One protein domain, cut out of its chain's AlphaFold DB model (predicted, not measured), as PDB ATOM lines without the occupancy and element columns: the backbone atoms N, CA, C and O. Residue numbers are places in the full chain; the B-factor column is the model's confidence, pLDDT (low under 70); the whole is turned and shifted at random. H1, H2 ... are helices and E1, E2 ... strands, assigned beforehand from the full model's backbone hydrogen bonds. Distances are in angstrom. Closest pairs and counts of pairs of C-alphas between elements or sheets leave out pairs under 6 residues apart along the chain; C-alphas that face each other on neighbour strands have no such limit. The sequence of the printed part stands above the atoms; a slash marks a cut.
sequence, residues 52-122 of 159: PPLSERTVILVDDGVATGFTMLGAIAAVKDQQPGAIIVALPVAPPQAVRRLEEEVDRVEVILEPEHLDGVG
ATOM      1  N   PRO A  52     113.442 125.956  77.470       86.25
ATOM      2  CA  PRO A  52     113.577 124.509  77.582       86.25
ATOM      3  C   PRO A  52     112.317 123.913  78.238       86.25
ATOM      4  O   PRO A  52     111.647 124.617  78.995       86.25
ATOM      5  N   PRO A  53     111.993 122.630  77.991       89.50
ATOM      6  CA  PRO A  53     110.878 121.976  78.665       89.50
ATOM      7  C   PRO A  53     111.044 122.050  80.187       89.50
ATOM      8  O   PRO A  53     112.031 121.548  80.727       89.50
ATOM      9  N   LEU A  54     110.083 122.685  80.860       93.81
ATOM     10  CA  LEU A  54     110.090 122.832  82.319       93.81
ATOM     11  C   LEU A  54     109.304 121.727  83.033       93.81
ATOM     12  O   LEU A  54     109.473 121.556  84.236       93.81
ATOM     13  N   SER A  55     108.479 120.973  82.302       94.69
ATOM     14  CA  SER A  55     107.619 119.934  82.870       94.69
ATOM     15  C   SER A  55     108.423 118.900  83.659       94.69
ATOM     16  O   SER A  55     109.476 118.447  83.199       94.69
ATOM     17  N   GLU A  56     107.942 118.571  84.862       94.38
ATOM     18  CA  GLU A  56     108.583 117.637  85.804       94.38
ATOM     19  C   GLU A  56     110.014 118.036  86.234       94.38
ATOM     20  O   GLU A  56     110.732 117.253  86.857       94.38
ATOM     21  N   ARG A  57     110.470 119.259  85.923       96.31
ATOM     22  CA  ARG A  57     111.769 119.783  86.369       96.31
ATOM     23  C   ARG A  57     111.613 120.657  87.604       96.31
ATOM     24  O   ARG A  57     110.605 121.336  87.775       96.31
ATOM     25  N   THR A  58     112.658 120.696  88.423       97.31
ATOM     26  CA  THR A  58     112.831 121.759  89.417       97.31
ATOM     27  C   THR A  58     113.297 123.027  88.710       97.31
ATOM     28  O   THR A  58     114.354 123.032  88.075       97.31
ATOM     29  N   VAL A  59     112.514 124.096  88.817       97.56
ATOM     30  CA  VAL A  59     112.831 125.418  88.270       97.56
ATOM     31  C   VAL A  59     113.261 126.328  89.409       97.56
ATOM     32  O   VAL A  59     112.541 126.472  90.392       97.56
ATOM     33  N   ILE A  60     114.428 126.955  89.265       97.94
ATOM     34  CA  ILE A  60     114.919 127.954  90.214       97.94
ATOM     35  C   ILE A  60     114.762 129.330  89.569       97.94
ATOM     36  O   ILE A  60     115.377 129.609  88.540       97.94
ATOM     37  N   LEU A  61     113.919 130.171  90.161       97.62
ATOM     38  CA  LEU A  61     113.741 131.569  89.790       97.62
ATOM     39  C   LEU A  61     114.649 132.437  90.661       97.62
ATOM     40  O   LEU A  61     114.616 132.335  91.885       97.62
ATOM     41  N   VAL A  62     115.458 133.280  90.024       97.62
ATOM     42  CA  VAL A  62     116.465 134.122  90.682       97.62
ATOM     43  C   VAL A  62     116.263 135.572  90.259       97.62
ATOM     44  O   VAL A  62     115.926 135.824  89.103       97.62
ATOM     45  N   ASP A  63     116.486 136.500  91.187       96.31
ATOM     46  CA  ASP A  63     116.546 137.945  90.938       96.31
ATOM     47  C   ASP A  63     117.597 138.589  91.861       96.31
ATOM     48  O   ASP A  63     118.100 137.930  92.774       96.31
ATOM     49  N   ASP A  64     117.933 139.860  91.645       96.12
ATOM     50  CA  ASP A  64     118.843 140.619  92.523       96.12
ATOM     51  C   ASP A  64     118.212 140.952  93.891       96.12
ATOM     52  O   ASP A  64     118.880 141.062  94.918       96.12
ATOM     53  N   GLY A  65     116.892 141.019  93.944       95.94
ATOM     54  CA  GLY A  65     116.123 141.154  95.161       95.94
ATOM     55  C   GLY A  65     114.678 141.485  94.841       95.94
ATOM     56  O   GLY A  65     114.306 141.772  93.706       95.94
ATOM     57  N   VAL A  66     113.819 141.461  95.856       95.62
ATOM     58  CA  VAL A  66     112.414 141.844  95.672       95.62
ATOM     59  C   VAL A  66     111.981 142.819  96.746       95.62
ATOM     60  O   VAL A  66     112.119 142.562  97.934       95.62
ATOM     61  N   ALA A  67     111.388 143.937  96.329       92.50
ATOM     62  CA  ALA A  67     110.762 144.872  97.262       92.50
ATOM     63  C   ALA A  67     109.338 144.439  97.623       92.50
ATOM     64  O   ALA A  67     108.979 144.313  98.790       92.50
ATOM     65  N   THR A  68     108.510 144.187  96.608       90.31
ATOM     66  CA  THR A  68     107.096 143.820  96.785       90.31
ATOM     67  C   THR A  68     106.792 142.383  96.365       90.31
ATOM     68  O   THR A  68     105.749 141.849  96.728       90.31
ATOM     69  N   GLY A  69     107.663 141.751  95.578       90.88
ATOM     70  CA  GLY A  69     107.464 140.397  95.056       90.88
ATOM     71  C   GLY A  69     106.487 140.284  93.880       90.88
ATOM     72  O   GLY A  69     106.386 139.210  93.302       90.88
ATOM     73  N   PHE A  70     105.796 141.354  93.459       88.88
ATOM     74  CA  PHE A  70     104.810 141.247  92.371       88.88
ATOM     75  C   PHE A  70     105.426 140.811  91.037       88.88
ATOM     76  O   PHE A  70     104.806 140.034  90.314       88.88
ATOM     77  N   THR A  71     106.630 141.286  90.701       88.94
ATOM     78  CA  THR A  71     107.311 140.885  89.458       88.94
ATOM     79  C   THR A  71     107.625 139.393  89.482       88.94
ATOM     80  O   THR A  71     107.323 138.679  88.526       88.94
ATOM     81  N   MET A  72     108.125 138.907  90.622       94.81
ATOM     82  CA  MET A  72     108.401 137.489  90.839       94.81
ATOM     83  C   MET A  72     107.121 136.643  90.784       94.81
ATOM     84  O   MET A  72     107.127 135.587  90.166       94.81
ATOM     85  N   LEU A  73     105.991 137.128  91.314       93.12
ATOM     86  CA  LEU A  73     104.690 136.457  91.164       93.12
ATOM     87  C   LEU A  73     104.273 136.293  89.697       93.12
ATOM     88  O   LEU A  73     103.768 135.238  89.318       93.12
ATOM     89  N   GLY A  74     104.516 137.304  88.860       89.44
ATOM     90  CA  GLY A  74     104.288 137.193  87.420       89.44
ATOM     91  C   GLY A  74     105.161 136.115  86.769       89.44
ATOM     92  O   GLY A  74     104.672 135.336  85.950       89.44
ATOM     93  N   ALA A  75     106.434 136.023  87.166       92.19
ATOM     94  CA  ALA A  75     107.341 134.977  86.695       92.19
ATOM     95  C   ALA A  75     106.905 133.575  87.160       92.19
ATOM     96  O   ALA A  75     106.876 132.645  86.354       92.19
ATOM     97  N   ILE A  76     106.498 133.435  88.426       95.06
ATOM     98  CA  ILE A  76     105.956 132.190  88.986       95.06
ATOM     99  C   ILE A  76     104.730 131.740  88.191       95.06
ATOM    100  O   ILE A  76     104.673 130.585  87.775       95.06
ATOM    101  N   ALA A  77     103.780 132.642  87.922       91.81
ATOM    102  CA  ALA A  77     102.589 132.324  87.136       91.81
ATOM    103  C   ALA A  77     102.952 131.799  85.734       91.81
ATOM    104  O   ALA A  77     102.442 130.764  85.313       91.81
ATOM    105  N   ALA A  78     103.889 132.457  85.044       88.88
ATOM    106  CA  ALA A  78     104.340 132.034  83.715       88.88
ATOM    107  C   ALA A  78     105.067 130.675  83.713       88.88
ATOM    108  O   ALA A  78     105.020 129.943  82.722       88.88
ATOM    109  N   VAL A  79     105.748 130.327  84.809       93.25
ATOM    110  CA  VAL A  79     106.409 129.026  84.971       93.25
ATOM    111  C   VAL A  79     105.408 127.927  85.330       93.25
ATOM    112  O   VAL A  79     105.490 126.840  84.758       93.25
ATOM    113  N   LYS A  80     104.439 128.200  86.216       93.25
ATOM    114  CA  LYS A  80     103.395 127.240  86.626       93.25
ATOM    115  C   LYS A  80     102.599 126.690  85.444       93.25
ATOM    116  O   LYS A  80     102.296 125.498  85.431       93.25
ATOM    117  N   ASP A  81     102.340 127.511  84.425       89.94
ATOM    118  CA  ASP A  81     101.640 127.097  83.198       89.94
ATOM    119  C   ASP A  81     102.349 125.955  82.442       89.94
ATOM    120  O   ASP A  81     101.727 125.261  81.638       89.94
ATOM    121  N   GLN A  82     103.643 125.727  82.702       91.56
ATOM    122  CA  GLN A  82     104.434 124.646  82.102       91.56
ATOM    123  C   GLN A  82     104.549 123.397  82.987       91.56
ATOM    124  O   GLN A  82     105.292 122.479  82.638       91.56
ATOM    125  N   GLN A  83     103.818 123.353  84.106       94.31
ATOM    126  CA  GLN A  83     103.719 122.206  85.019       94.31
ATOM    127  C   GLN A  83     105.087 121.668  85.491       94.31
ATOM    128  O   GLN A  83     105.403 120.493  85.274       94.31
ATOM    129  N   PRO A  84     105.937 122.515  86.103       97.19
ATOM    130  CA  PRO A  84     107.203 122.063  86.667       97.19
ATOM    131  C   PRO A  84     106.972 121.098  87.833       97.19
ATOM    132  O   PRO A  84     105.933 121.136  88.487       97.19
ATOM    133  N   GLY A  85     107.971 120.264  88.123       97.44
ATOM    134  CA  GLY A  85     107.932 119.363  89.279       97.44
ATOM    135  C   GLY A  85     108.112 120.094  90.614       97.44
ATOM    136  O   GLY A  85     107.619 119.625  91.633       97.44
ATOM    137  N   ALA A  86     108.822 121.228  90.606       98.06
ATOM    138  CA  ALA A  86     108.927 122.149  91.737       98.06
ATOM    139  C   ALA A  86     109.377 123.543  91.266       98.06
ATOM    140  O   ALA A  86     110.104 123.663  90.274       98.06
ATOM    141  N   ILE A  87     109.010 124.583  92.006       98.50
ATOM    142  CA  ILE A  87     109.475 125.960  91.841       98.50
ATOM    143  C   ILE A  87     110.175 126.391  93.129       98.50
ATOM    144  O   ILE A  87     109.607 126.331  94.217       98.50
ATOM    145  N   ILE A  88     111.413 126.853  92.995       98.69
ATOM    146  CA  ILE A  88     112.191 127.456  94.077       98.69
ATOM    147  C   ILE A  88     112.475 128.900  93.689       98.69
ATOM    148  O   ILE A  88     112.936 129.159  92.581       98.69
ATOM    149  N   VAL A  89     112.232 129.839  94.594       98.69
ATOM    150  CA  VAL A  89     112.680 131.227  94.438       98.69
ATOM    151  C   VAL A  89     113.943 131.422  95.268       98.69
ATOM    152  O   VAL A  89     113.955 131.050  96.433       98.69
ATOM    153  N   ALA A  90     114.995 131.998  94.689       98.56
ATOM    154  CA  ALA A  90     116.251 132.281  95.379       98.56
ATOM    155  C   ALA A  90     116.628 133.759  95.227       98.56
ATOM    156  O   ALA A  90     116.742 134.261  94.109       98.56
ATOM    157  N   LEU A  91     116.804 134.455  96.351       98.19
ATOM    158  CA  LEU A  91     116.948 135.910  96.396       98.19
ATOM    159  C   LEU A  91     118.072 136.340  97.350       98.19
ATOM    160  O   LEU A  91     118.156 135.852  98.477       98.19
ATOM    161  N   PRO A  92     118.914 137.307  96.963       98.00
ATOM    162  CA  PRO A  92     119.863 137.917  97.886       98.00
ATOM    163  C   PRO A  92     119.173 138.714  99.001       98.00
ATOM    164  O   PRO A  92     119.547 138.590 100.165       98.00
ATOM    165  N   VAL A  93     118.144 139.503  98.673       97.75
ATOM    166  CA  VAL A  93     117.454 140.357  99.649       97.75
ATOM    167  C   VAL A  93     115.954 140.479  99.371       97.75
ATOM    168  O   VAL A  93     115.528 140.701  98.234       97.75
ATOM    169  N   ALA A  94     115.135 140.347 100.415       97.75
ATOM    170  CA  ALA A  94     113.683 140.516 100.342       97.75
ATOM    171  C   ALA A  94     113.094 140.833 101.724       97.75
ATOM    172  O   ALA A  94     113.481 140.186 102.687       97.75
ATOM    173  N   PRO A  95     112.127 141.753 101.884       97.38
ATOM    174  CA  PRO A  95     111.503 141.960 103.181       97.38
ATOM    175  C   PRO A  95     110.591 140.772 103.537       97.38
ATOM    176  O   PRO A  95     109.942 140.219 102.639       97.38
ATOM    177  N   PRO A  96     110.408 140.439 104.830       97.56
ATOM    178  CA  PRO A  96     109.624 139.276 105.262       97.56
ATOM    179  C   PRO A  96     108.196 139.220 104.695       97.56
ATOM    180  O   PRO A  96     107.617 138.152 104.514       97.56
ATOM    181  N   GLN A  97     107.583 140.376 104.416       95.69
ATOM    182  CA  GLN A  97     106.253 140.425 103.801       95.69
ATOM    183  C   GLN A  97     106.254 139.920 102.351       95.69
ATOM    184  O   GLN A  97     105.289 139.277 101.939       95.69
ATOM    185  N   ALA A  98     107.296 140.227 101.575       95.25
ATOM    186  CA  ALA A  98     107.430 139.721 100.216       95.25
ATOM    187  C   ALA A  98     107.729 138.217 100.231       95.25
ATOM    188  O   ALA A  98     107.121 137.493  99.453       95.25
ATOM    189  N   VAL A  99     108.576 137.749 101.157       97.69
ATOM    190  CA  VAL A  99     108.888 136.319 101.325       97.69
ATOM    191  C   VAL A  99     107.623 135.509 101.589       97.69
ATOM    192  O   VAL A  99     107.292 134.649 100.779       97.69
ATOM    193  N   ARG A 100     106.836 135.872 102.614       97.56
ATOM    194  CA  ARG A 100     105.568 135.183 102.927       97.56
ATOM    195  C   ARG A 100     104.611 135.118 101.740       97.56
ATOM    196  O   ARG A 100     103.970 134.103 101.512       97.56
ATOM    197  N   ARG A 101     104.525 136.203 100.963       95.38
ATOM    198  CA  ARG A 101     103.694 136.252  99.752       95.38
ATOM    199  C   ARG A 101     104.171 135.270  98.680       95.38
ATOM    200  O   ARG A 101     103.349 134.747  97.942       95.38
ATOM    201  N   LEU A 102     105.480 135.071  98.543       97.31
ATOM    202  CA  LEU A 102     106.042 134.136  97.568       97.31
ATOM    203  C   LEU A 102     105.911 132.686  98.049       97.31
ATOM    204  O   LEU A 102     105.596 131.826  97.237       97.31
ATOM    205  N   GLU A 103     106.074 132.424  99.348       98.00
ATOM    206  CA  GLU A 103     105.901 131.093  99.957       98.00
ATOM    207  C   GLU A 103     104.492 130.517  99.759       98.00
ATOM    208  O   GLU A 103     104.332 129.305  99.661       98.00
ATOM    209  N   GLU A 104     103.469 131.368  99.645       97.31
ATOM    210  CA  GLU A 104     102.102 130.941  99.306       97.31
ATOM    211  C   GLU A 104     101.993 130.352  97.886       97.31
ATOM    212  O   GLU A 104     101.032 129.651  97.569       97.31
ATOM    213  N   GLU A 105     102.973 130.625  97.021       96.75
ATOM    214  CA  GLU A 105     102.897 130.363  95.589       96.75
ATOM    215  C   GLU A 105     103.941 129.365  95.078       96.75
ATOM    216  O   GLU A 105     103.805 128.899  93.947       96.75
ATOM    217  N   VAL A 106     104.969 129.010  95.850       98.38
ATOM    218  CA  VAL A 106     106.053 128.116  95.401       98.38
ATOM    219  C   VAL A 106     106.413 127.081  96.459       98.38
ATOM    220  O   VAL A 106     106.023 127.204  97.613       98.38
ATOM    221  N   ASP A 107     107.184 126.062  96.081       98.50
ATOM    222  CA  ASP A 107     107.582 125.002  97.008       98.50
ATOM    223  C   ASP A 107     108.560 125.504  98.075       98.50
ATOM    224  O   ASP A 107     108.512 125.055  99.221       98.50
ATOM    225  N   ARG A 108     109.477 126.407  97.696       98.25
ATOM    226  CA  ARG A 108     110.483 126.992  98.596       98.25
ATOM    227  C   ARG A 108     110.883 128.401  98.179       98.25
ATOM    228  O   ARG A 108     111.031 128.687  96.991       98.25
ATOM    229  N   VAL A 109     111.156 129.239  99.173       98.62
ATOM    230  CA  VAL A 109     111.798 130.544  99.000       98.62
ATOM    231  C   VAL A 109     113.077 130.552  99.833       98.62
ATOM    232  O   VAL A 109     113.044 130.273 101.025       98.62
ATOM    233  N   GLU A 110     114.207 130.837  99.196       98.31
ATOM    234  CA  GLU A 110     115.522 130.940  99.823       98.31
ATOM    235  C   GLU A 110     115.979 132.395  99.755       98.31
ATOM    236  O   GLU A 110     116.133 132.945  98.661       98.31
ATOM    237  N   VAL A 111     116.192 133.025 100.910       98.06
ATOM    238  CA  VAL A 111     116.619 134.427 100.989       98.06
ATOM    239  C   VAL A 111     117.856 134.555 101.864       98.06
ATOM    240  O   VAL A 111     117.912 133.979 102.946       98.06
ATOM    241  N   ILE A 112     118.860 135.306 101.403       98.00
ATOM    242  CA  ILE A 112     120.080 135.536 102.192       98.00
ATOM    243  C   ILE A 112     119.823 136.572 103.297       98.00
ATOM    244  O   ILE A 112     120.222 136.357 104.441       98.00
ATOM    245  N   LEU A 113     119.170 137.693 102.967       97.12
ATOM    246  CA  LEU A 113     118.873 138.786 103.898       97.12
ATOM    247  C   LEU A 113     117.388 139.170 103.885       97.12
ATOM    248  O   LEU A 113     116.836 139.516 102.840       97.12
ATOM    249  N   GLU A 114     116.774 139.203 105.072       97.12
ATOM    250  CA  GLU A 114     115.357 139.549 105.257       97.12
ATOM    251  C   GLU A 114     115.133 140.805 106.121       97.12
ATOM    252  O   GLU A 114     114.671 140.713 107.262       97.12
ATOM    253  N   PRO A 115     115.470 142.010 105.627       95.94
ATOM    254  CA  PRO A 115     115.311 143.236 106.401       95.94
ATOM    255  C   PRO A 115     113.834 143.613 106.591       95.94
ATOM    256  O   PRO A 115     113.044 143.573 105.650       95.94
ATOM    257  N   GLU A 116     113.456 144.075 107.788       92.25
ATOM    258  CA  GLU A 116     112.097 144.593 108.037       92.25
ATOM    259  C   GLU A 116     111.775 145.831 107.184       92.25
ATOM    260  O   GLU A 116     110.632 146.032 106.767       92.25
ATOM    261  N   HIS A 117     112.798 146.638 106.893       89.06
ATOM    262  CA  HIS A 117     112.711 147.828 106.060       89.06
ATOM    263  C   HIS A 117     113.642 147.691 104.858       89.06
ATOM    264  O   HIS A 117     114.864 147.667 104.999       89.06
ATOM    265  N   LEU A 118     113.045 147.596 103.670       89.94
ATOM    266  CA  LEU A 118     113.760 147.614 102.402       89.94
ATOM    267  C   LEU A 118     113.506 148.959 101.710       89.94
ATOM    268  O   LEU A 118     112.465 149.140 101.082       89.94
ATOM    269  N   ASP A 119     114.456 149.889 101.807       83.75
ATOM    270  CA  ASP A 119     114.363 151.204 101.142       83.75
ATOM    271  C   ASP A 119     114.490 151.105  99.606       83.75
ATOM    272  O   ASP A 119     114.085 152.000  98.866       83.75
ATOM    273  N   GLY A 120     115.024 149.984  99.121       90.31
ATOM    274  CA  GLY A 120     115.172 149.627  97.715       90.31
ATOM    275  C   GLY A 120     116.222 148.531  97.566       90.31
ATOM    276  O   GLY A 120     117.130 148.440  98.388       90.31
ATOM    277  N   VAL A 121     116.117 147.696  96.527       94.06
ATOM    278  CA  VAL A 121     117.071 146.590  96.306       94.06
ATOM    279  C   VAL A 121     118.497 147.125  96.148       94.06
ATOM    280  O   VAL A 121     119.403 146.659  96.830       94.06
ATOM    281  N   GLY A 122     118.682 148.189  95.361       93.94
ATOM    282  CA  GLY A 122     120.001 148.773  95.105       93.94
ATOM    283  C   GLY A 122     120.736 149.333  96.325       93.94
ATOM    284  O   GLY A 122     121.946 149.495  96.267       93.94
TER     285      GLY A 122
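What this domain is: This is residues 52 to 122 of the 159 residues of the protein "Phosphoribosyltransferase" of Thermorudis sp (UniProt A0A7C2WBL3). Picture a small wall of three parallel strands, E1, E2 and E3, with two helices, H1 and H2, side by side over one face and the other face bare: two layers. The printed part has 71 residues, of which 38 are in named elements, two helices and three strands that follow each other along the chain as E1, H1, E2, H2, E3; the sheet's order is E1, E2, E3, and the class is mixed, helices and strands. It is compact, with a radius of gyration of the C-alphas of 12.0 A, yet elongated, spanning 37 by 20 by 17 A.

Where its parts are: Find C-alpha 58 at (112.831, 121.759, 89.417), where E1, residues 58 to 62, begins its 12.9 A. H1, residues 70 to 80, runs 15.2 A from C-alpha 70 at (104.810, 141.247, 92.371). Next come E2, residues 86 to 93, 21.6 A long, and H2, residues 96 to 103, 10.4 A. E3, residues 108 to 113, runs 15.4 A to C-alpha 113 at (118.873, 138.786, 103.898).

How they stand to each other: Look first at E1 beside E2, parallel at 21 degrees, with N 61 and O 88 at 2.8 A. E2 and E3 are parallel at 9 degrees, with N 91 and O 110 at 2.8 A. E1 and E3, the edge strands, are apart. H1 is on the sheet at a height of 10.0 A, over E2 and only just over E1, where 3 of its C-alphas fall; the C-alphas of Ile 76 and Ile 87, the closest of H1 and E2, are 7.7 A apart. H2, on the same face, is over E3 at a height of 9.0 A; their closest C-alphas, of Glu 103 and Val 109, are 6.0 A apart. H1 and H2 are close but not clearly touching, their closest C-alphas, of Leu 73 and Leu 102, 6.9 A apart, at a shallow tilt of 12 degrees, the same way. E1, H1, E2 and E2, H2, E3 are strand-helix-strand units, parallel neighbour strands joined through a helix, with right-handed crossovers. Every O i to N i+4 pair is within hydrogen-bond range in H1 and H2.

The domain as a whole: The two C-alphas farthest apart, of Pro 53 and His 117, are 37.7 A apart. The printed part has no cut and no long link. Its mean pLDDT is 95.0, and no printed residue is under 70.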